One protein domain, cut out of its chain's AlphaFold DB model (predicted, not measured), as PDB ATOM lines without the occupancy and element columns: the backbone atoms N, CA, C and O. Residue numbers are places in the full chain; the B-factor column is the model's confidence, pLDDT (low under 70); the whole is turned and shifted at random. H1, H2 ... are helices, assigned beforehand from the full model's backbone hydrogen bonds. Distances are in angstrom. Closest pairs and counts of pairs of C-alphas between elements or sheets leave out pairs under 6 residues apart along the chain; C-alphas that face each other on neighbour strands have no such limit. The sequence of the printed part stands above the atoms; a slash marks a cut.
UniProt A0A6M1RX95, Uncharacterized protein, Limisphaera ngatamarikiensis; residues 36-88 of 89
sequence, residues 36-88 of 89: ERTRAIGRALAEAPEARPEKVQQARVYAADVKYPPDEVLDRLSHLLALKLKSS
ATOM      1  N   GLU A  36      -1.133  65.696 -28.665       80.19
ATOM      2  CA  GLU A  36      -0.370  65.511 -29.905       80.19
ATOM      3  C   GLU A  36      -0.606  64.126 -30.517       80.19
ATOM      4  O   GLU A  36      -0.733  63.992 -31.733       80.19
ATOM      5  N   ARG A  37      -0.811  63.099 -29.681       76.56
ATOM      6  CA  ARG A  37      -1.187  61.756 -30.146       76.56
ATOM      7  C   ARG A  37      -2.550  61.744 -30.841       76.56
ATOM      8  O   ARG A  37      -2.691  61.128 -31.893       76.56
ATOM      9  N   THR A  38      -3.540  62.447 -30.292       81.12
ATOM     10  CA  THR A  38      -4.882  62.549 -30.886       81.12
ATOM     11  C   THR A  38      -4.843  63.311 -32.210       81.12
ATOM     12  O   THR A  38      -5.471  62.895 -33.180       81.12
ATOM     13  N   ARG A  39      -4.046  64.384 -32.288       82.94
ATOM     14  CA  ARG A  39      -3.826  65.138 -33.534       82.94
ATOM     15  C   ARG A  39      -3.123  64.304 -34.603       82.94
ATOM     16  O   ARG A  39      -3.529  64.356 -35.760       82.94
ATOM     17  N   ALA A  40      -2.109  63.524 -34.227       82.44
ATOM     18  CA  ALA A  40      -1.400  62.634 -35.143       82.44
ATOM     19  C   ALA A  40      -2.327  61.556 -35.728       82.44
ATOM     20  O   ALA A  40      -2.296  61.311 -36.928       82.44
ATOM     21  N   ILE A  41      -3.203  60.973 -34.903       82.81
ATOM     22  CA  ILE A  41      -4.207  60.001 -35.361       82.81
ATOM     23  C   ILE A  41      -5.225  60.664 -36.295       82.81
ATOM     24  O   ILE A  41      -5.545  60.102 -37.336       82.81
ATOM     25  N   GLY A  42      -5.701  61.868 -35.961       84.75
ATOM     26  CA  GLY A  42      -6.624  62.616 -36.819       84.75
ATOM     27  C   GLY A  42      -6.040  62.911 -38.203       84.75
ATOM     28  O   GLY A  42      -6.727  62.738 -39.205       84.75
ATOM     29  N   ARG A  43      -4.754  63.283 -38.275       82.62
ATOM     30  CA  ARG A  43      -4.041  63.473 -39.549       82.62
ATOM     31  C   ARG A  43      -3.873  62.165 -40.314       82.62
ATOM     32  O   ARG A  43      -4.224  62.109 -41.483       82.62
ATOM     33  N   ALA A  44      -3.434  61.104 -39.637       80.81
ATOM     34  CA  ALA A  44      -3.279  59.788 -40.252       80.81
ATOM     35  C   ALA A  44      -4.603  59.238 -40.810       80.81
ATOM     36  O   ALA A  44      -4.599  58.531 -41.811       80.81
ATOM     37  N   LEU A  45      -5.736  59.566 -40.179       84.00
ATOM     38  CA  LEU A  45      -7.057  59.206 -40.683       84.00
ATOM     39  C   LEU A  45      -7.468  60.058 -41.892       84.00
ATOM     40  O   LEU A  45      -8.025  59.518 -42.839       84.00
ATOM     41  N   ALA A  46      -7.191  61.363 -41.870       82.75
ATOM     42  CA  ALA A  46      -7.499  62.259 -42.985       82.75
ATOM     43  C   ALA A  46      -6.663  61.953 -44.242       82.75
ATOM     44  O   ALA A  46      -7.131  62.149 -45.358       82.75
ATOM     45  N   GLU A  47      -5.435  61.468 -44.058       84.00
ATOM     46  CA  GLU A  47      -4.517  61.067 -45.130       84.00
ATOM     47  C   GLU A  47      -4.705  59.604 -45.562       84.00
ATOM     48  O   GLU A  47      -4.064  59.147 -46.511       84.00
ATOM     49  N   ALA A  48      -5.565  58.847 -44.873       82.19
ATOM     50  CA  ALA A  48      -5.811  57.459 -45.217       82.19
ATOM     51  C   ALA A  48      -6.492  57.362 -46.592       82.19
ATOM     52  O   ALA A  48      -7.417  58.125 -46.885       82.19
ATOM     53  N   PRO A  49      -6.082  56.406 -47.441       82.62
ATOM     54  CA  PRO A  49      -6.712  56.221 -48.736       82.62
ATOM     55  C   PRO A  49      -8.170  55.782 -48.558       82.62
ATOM     56  O   PRO A  49      -8.473  54.918 -47.733       82.62
ATOM     57  N   GLU A  50      -9.060  56.354 -49.371       83.62
ATOM     58  CA  GLU A  50     -10.502  56.065 -49.361       83.62
ATOM     59  C   GLU A  50     -10.790  54.570 -49.556       83.62
ATOM     60  O   GLU A  50     -11.676  53.995 -48.922       83.62
ATOM     61  N   ALA A  51      -9.977  53.915 -50.385       84.94
ATOM     62  CA  ALA A  51     -10.001  52.481 -50.581       84.94
ATOM     63  C   ALA A  51      -8.639  51.865 -50.261       84.94
ATOM     64  O   ALA A  51      -7.586  52.380 -50.633       84.94
ATOM     65  N   ARG A  52      -8.675  50.699 -49.619       88.31
ATOM     66  CA  ARG A  52      -7.497  49.867 -49.372       88.31
ATOM     67  C   ARG A  52      -7.154  49.080 -50.643       88.31
ATOM     68  O   ARG A  52      -7.901  48.150 -50.969       88.31
ATOM     69  N   PRO A  53      -6.091  49.430 -51.390       86.50
ATOM     70  CA  PRO A  53      -5.826  48.855 -52.713       86.50
ATOM     71  C   PRO A  53      -5.654  47.332 -52.677       86.50
ATOM     72  O   PRO A  53      -6.104  46.635 -53.584       86.50
ATOM     73  N   GLU A  54      -5.091  46.790 -51.599       88.69
ATOM     74  CA  GLU A  54      -4.952  45.355 -51.371       88.69
ATOM     75  C   GLU A  54      -6.310  44.650 -51.257       88.69
ATOM     76  O   GLU A  54      -6.504  43.561 -51.799       88.69
ATOM     77  N   LYS A  55      -7.288  45.300 -50.614       88.88
ATOM     78  CA  LYS A  55      -8.656  44.784 -50.486       88.88
ATOM     79  C   LYS A  55      -9.415  44.885 -51.800       88.88
ATOM     80  O   LYS A  55     -10.147  43.960 -52.135       88.88
ATOM     81  N   VAL A  56      -9.198  45.952 -52.568       89.75
ATOM     82  CA  VAL A  56      -9.763  46.091 -53.918       89.75
ATOM     83  C   VAL A  56      -9.226  44.999 -54.836       89.75
ATOM     84  O   VAL A  56      -9.997  44.364 -55.549       89.75
ATOM     85  N   GLN A  57      -7.922  44.731 -54.796       89.88
ATOM     86  CA  GLN A  57      -7.327  43.673 -55.605       89.88
ATOM     87  C   GLN A  57      -7.855  42.291 -55.205       89.88
ATOM     88  O   GLN A  57      -8.209  41.497 -56.072       89.88
ATOM     89  N   GLN A  58      -7.981  42.023 -53.905       88.50
ATOM     90  CA  GLN A  58      -8.584  40.787 -53.407       88.50
ATOM     91  C   GLN A  58     -10.047  40.642 -53.864       88.50
ATOM     92  O   GLN A  58     -10.443  39.580 -54.341       88.50
ATOM     93  N   ALA A  59     -10.834  41.717 -53.790       88.56
ATOM     94  CA  ALA A  59     -12.216  41.727 -54.262       88.56
ATOM     95  C   ALA A  59     -12.315  41.485 -55.776       88.56
ATOM     96  O   ALA A  59     -13.217  40.779 -56.214       88.56
ATOM     97  N   ARG A  60     -11.374  42.008 -56.574       90.00
ATOM     98  CA  ARG A  60     -11.302  41.733 -58.021       90.00
ATOM     99  C   ARG A  60     -11.062  40.256 -58.319       90.00
ATOM    100  O   ARG A  60     -11.667  39.734 -59.246       90.00
ATOM    101  N   VAL A  61     -10.212  39.590 -57.536       91.06
ATOM    102  CA  VAL A  61      -9.971  38.145 -57.677       91.06
ATOM    103  C   VAL A  61     -11.242  37.358 -57.370       91.06
ATOM    104  O   VAL A  61     -11.613  36.493 -58.153       91.06
ATOM    105  N   TYR A  62     -11.947  37.690 -56.286       90.19
ATOM    106  CA  TYR A  62     -13.211  37.027 -55.959       90.19
ATOM    107  C   TYR A  62     -14.320  37.329 -56.966       90.19
ATOM    108  O   TYR A  62     -15.083  36.439 -57.301       90.19
ATOM    109  N   ALA A  63     -14.389  38.546 -57.505       86.44
ATOM    110  CA  ALA A  63     -15.363  38.896 -58.536       86.44
ATOM    111  C   ALA A  63     -15.131  38.155 -59.865       86.44
ATOM    112  O   ALA A  63     -16.065  37.997 -60.645       86.44
ATOM    113  N   ALA A  64     -13.895  37.724 -60.137       88.31
ATOM    114  CA  ALA A  64     -13.570  36.913 -61.306       88.31
ATOM    115  C   ALA A  64     -13.902  35.421 -61.116       88.31
ATOM    116  O   ALA A  64     -13.911  34.673 -62.094       88.31
ATOM    117  N   ASP A  65     -14.162  34.980 -59.884       90.56
ATOM    118  CA  ASP A  65     -14.552  33.606 -59.582       90.56
ATOM    119  C   ASP A  65     -16.069  33.431 -59.745       90.56
ATOM    120  O   ASP A  65     -16.866  34.069 -59.061       90.56
ATOM    121  N   VAL A  66     -16.473  32.521 -60.632       85.25
ATOM    122  CA  VAL A  66     -17.884  32.204 -60.908       85.25
ATOM    123  C   VAL A  66     -18.570  31.561 -59.700       85.25
ATOM    124  O   VAL A  66     -19.787  31.654 -59.558       85.25
ATOM    125  N   LYS A  67     -17.804  30.910 -58.818       88.50
ATOM    126  CA  LYS A  67     -18.324  30.261 -57.608       88.50
ATOM    127  C   LYS A  67     -18.423  31.224 -56.418       88.50
ATOM    128  O   LYS A  67     -18.809  30.814 -55.324       88.50
ATOM    129  N   TYR A  68     -18.047  32.490 -56.594       86.81
ATOM    130  CA  TYR A  68     -18.213  33.509 -55.572       86.81
ATOM    131  C   TYR A  68     -19.535  34.274 -55.774       86.81
ATOM    132  O   TYR A  68     -19.807  34.740 -56.880       86.81
ATOM    133  N   PRO A  69     -20.334  34.488 -54.711       86.88
ATOM    134  CA  PRO A  69     -20.136  34.010 -53.343       86.88
ATOM    135  C   PRO A  69     -20.497  32.519 -53.206       86.88
ATOM    136  O   PRO A  69     -21.374  32.050 -53.925       86.88
ATOM    137  N   PRO A  70     -19.898  31.779 -52.254       91.19
ATOM    138  CA  PRO A  70     -20.275  30.389 -51.996       91.19
ATOM    139  C   PRO A  70     -21.764  30.239 -51.643       91.19
ATOM    140  O   PRO A  70     -22.314  31.083 -50.933       91.19
ATOM    141  N   ASP A  71     -22.383  29.124 -52.038       90.19
ATOM    142  CA  ASP A  71     -23.820  28.867 -51.828       90.19
ATOM    143  C   ASP A  71     -24.246  28.972 -50.353       90.19
ATOM    144  O   ASP A  71     -25.278  29.558 -50.033       90.19
ATOM    145  N   GLU A  72     -23.411  28.493 -49.426       92.69
ATOM    146  CA  GLU A  72     -23.662  28.614 -47.983       92.69
ATOM    147  C   GLU A  72     -23.734  30.074 -47.511       92.69
ATOM    148  O   GLU A  72     -24.470  30.411 -46.581       92.69
ATOM    149  N   VAL A  73     -22.949  30.958 -48.132       91.44
ATOM    150  CA  VAL A  73     -22.943  32.388 -47.810       91.44
ATOM    151  C   VAL A  73     -24.215  33.037 -48.340       91.44
ATOM    152  O   VAL A  73     -24.821  33.837 -47.629       91.44
ATOM    153  N   LEU A  74     -24.647  32.666 -49.548       92.00
ATOM    154  CA  LEU A  74     -25.902  33.138 -50.130       92.00
ATOM    155  C   LEU A  74     -27.109  32.743 -49.270       92.00
ATOM    156  O   LEU A  74     -27.963  33.591 -49.011       92.00
ATOM    157  N   ASP A  75     -27.144  31.512 -48.762       94.19
ATOM    158  CA  ASP A  75     -28.221  31.047 -47.884       94.19
ATOM    159  C   ASP A  75     -28.246  31.796 -46.539       94.19
ATOM    160  O   ASP A  75     -29.292  32.216 -46.047       94.19
ATOM    161  N   ARG A  76     -27.084  32.077 -45.946       92.62
ATOM    162  CA  ARG A  76     -27.025  32.891 -44.718       92.62
ATOM    163  C   ARG A  76     -27.451  34.338 -44.961       92.62
ATOM    164  O   ARG A  76     -28.117  34.931 -44.112       92.62
ATOM    165  N   LEU A  77     -27.068  34.910 -46.103       92.69
ATOM    166  CA  LEU A  77     -27.453  36.268 -46.486       92.69
ATOM    167  C   LEU A  77     -28.960  36.374 -46.722       92.69
ATOM    168  O   LEU A  77     -29.571  37.328 -46.243       92.69
ATOM    169  N   SER A  78     -29.567  35.403 -47.405       92.06
ATOM    170  CA  SER A  78     -31.011  35.391 -47.664       92.06
ATOM    171  C   SER A  78     -31.810  35.324 -46.358       92.06
ATOM    172  O   SER A  78     -32.717  36.135 -46.156       92.06
ATOM    173  N   HIS A  79     -31.413  34.458 -45.421       93.62
ATOM    174  CA  HIS A  79     -32.008  34.385 -44.084       93.62
ATOM    175  C   HIS A  79     -31.879  35.708 -43.322       93.62
ATOM    176  O   HIS A  79     -32.846  36.186 -42.725       93.62
ATOM    177  N   LEU A  80     -30.700  36.332 -43.354       93.25
ATOM    178  CA  LEU A  80     -30.465  37.604 -42.672       93.25
ATOM    179  C   LEU A  80     -31.322  38.731 -43.262       93.25
ATOM    180  O   LEU A  80     -31.904  39.518 -42.513       93.25
ATOM    181  N   LEU A  81     -31.437  38.794 -44.589       93.00
ATOM    182  CA  LEU A  81     -32.295  39.759 -45.273       93.00
ATOM    183  C   LEU A  81     -33.771  39.538 -44.937       93.00
ATOM    184  O   LEU A  81     -34.463  40.503 -44.620       93.00
ATOM    185  N   ALA A  82     -34.238  38.289 -44.926       94.00
ATOM    186  CA  ALA A  82     -35.609  37.954 -44.547       94.00
ATOM    187  C   ALA A  82     -35.937  38.408 -43.113       94.00
ATOM    188  O   ALA A  82     -36.996  38.989 -42.869       94.00
ATOM    189  N   LEU A  83     -35.007  38.222 -42.171       92.56
ATOM    190  CA  LEU A  83     -35.152  38.719 -40.798       92.56
ATOM    191  C   LEU A  83     -35.233  40.249 -40.738       92.56
ATOM    192  O   LEU A  83     -36.028  40.794 -39.972       92.56
ATOM    193  N   LYS A  84     -34.424  40.953 -41.537       90.75
ATOM    194  CA  LYS A  84     -34.420  42.422 -41.579       90.75
ATOM    195  C   LYS A  84     -35.681  42.998 -42.215       90.75
ATOM    196  O   LYS A  84     -36.200  43.977 -41.694       90.75
ATOM    197  N   LEU A  85     -36.188  42.373 -43.274       87.44
ATOM    198  CA  LEU A  85     -37.452  42.746 -43.910       87.44
ATOM    199  C   LEU A  85     -38.626  42.578 -42.942       87.44
ATOM    200  O   LEU A  85     -39.397  43.509 -42.760       87.44
ATOM    201  N   LYS A  86     -38.691  41.446 -42.233       80.31
ATOM    202  CA  LYS A  86     -39.718  41.195 -41.210       80.31
ATOM    203  C   LYS A  86     -39.645  42.155 -40.015       80.31
ATOM    204  O   LYS A  86     -40.648  42.401 -39.367       80.31
ATOM    205  N   SER A  87     -38.456  42.662 -39.691       71.94
ATOM    206  CA  SER A  87     -38.245  43.635 -38.611       71.94
ATOM    207  C   SER A  87     -38.567  45.080 -39.016       71.94
ATOM    208  O   SER A  87     -38.492  45.960 -38.158       71.94
ATOM    209  N   SER A  88     -38.812  45.342 -40.301       63.22
ATOM    210  CA  SER A  88     -39.085  46.678 -40.841       63.22
ATOM    211  C   SER A  88     -40.577  46.926 -41.117       63.22
ATOM    212  O   SER A  88     -40.907  48.004 -41.615       63.22
TER     213      SER A  88
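Overview. This is residues 36 to 88 of the 89 residues of an uncharacterized protein of Limisphaera ngatamarikiensis (UniProt A0A6M1RX95). Three separate helices are strung out one after another in an open L with no core: H1 and H2 follow each other along the longer arm, and past the corner at residues 64 to 70, H3 makes the other arm. No helix touches another, and residues 36 to 88 stand free. The printed part has 53 residues with three named helices, H1, H2 and H3 in that order, and no named strand; its class is all helix. It is extended, with a radius of gyration of the C-alphas of 18.3 A, and flat, spanning 47 by 34 by 13 A.

Arrangement. Start with H1, residues 36 to 46, and go on to H2, residues 53 to 63; the two are apart, with no C-alpha of one within 8 A of the other. Continue to H3, residues 71 to 86, and you will find it apart from H2 and from H1. Look along the backbones of H1, H2 and H3: every O i to N i+4 pair is within hydrogen-bond range.

Along the chain. Find C-alpha 36 at (-0.370, 65.511, -29.905); from there H1 runs 15.2 A to C-alpha 46. H2 begins at C-alpha 53, at (-5.826, 48.855, -52.713), and runs 15.0 A to C-alpha 63. H3, the longest helix with 16 residues, runs 22.7 A from C-alpha 71 to C-alpha 86 at (-39.718, 41.195, -41.210).

Size, cuts and confidence. Compare the C-alphas of Glu 36 and Val 66, the two farthest apart, at 48.8 A. The printed part has no cut. Both links are short, with 6 residues between H1 and H2 and 7 between H2 and H3. The mean pLDDT of the printed part is 86.8; look at Ser 88 for the one residue under 70.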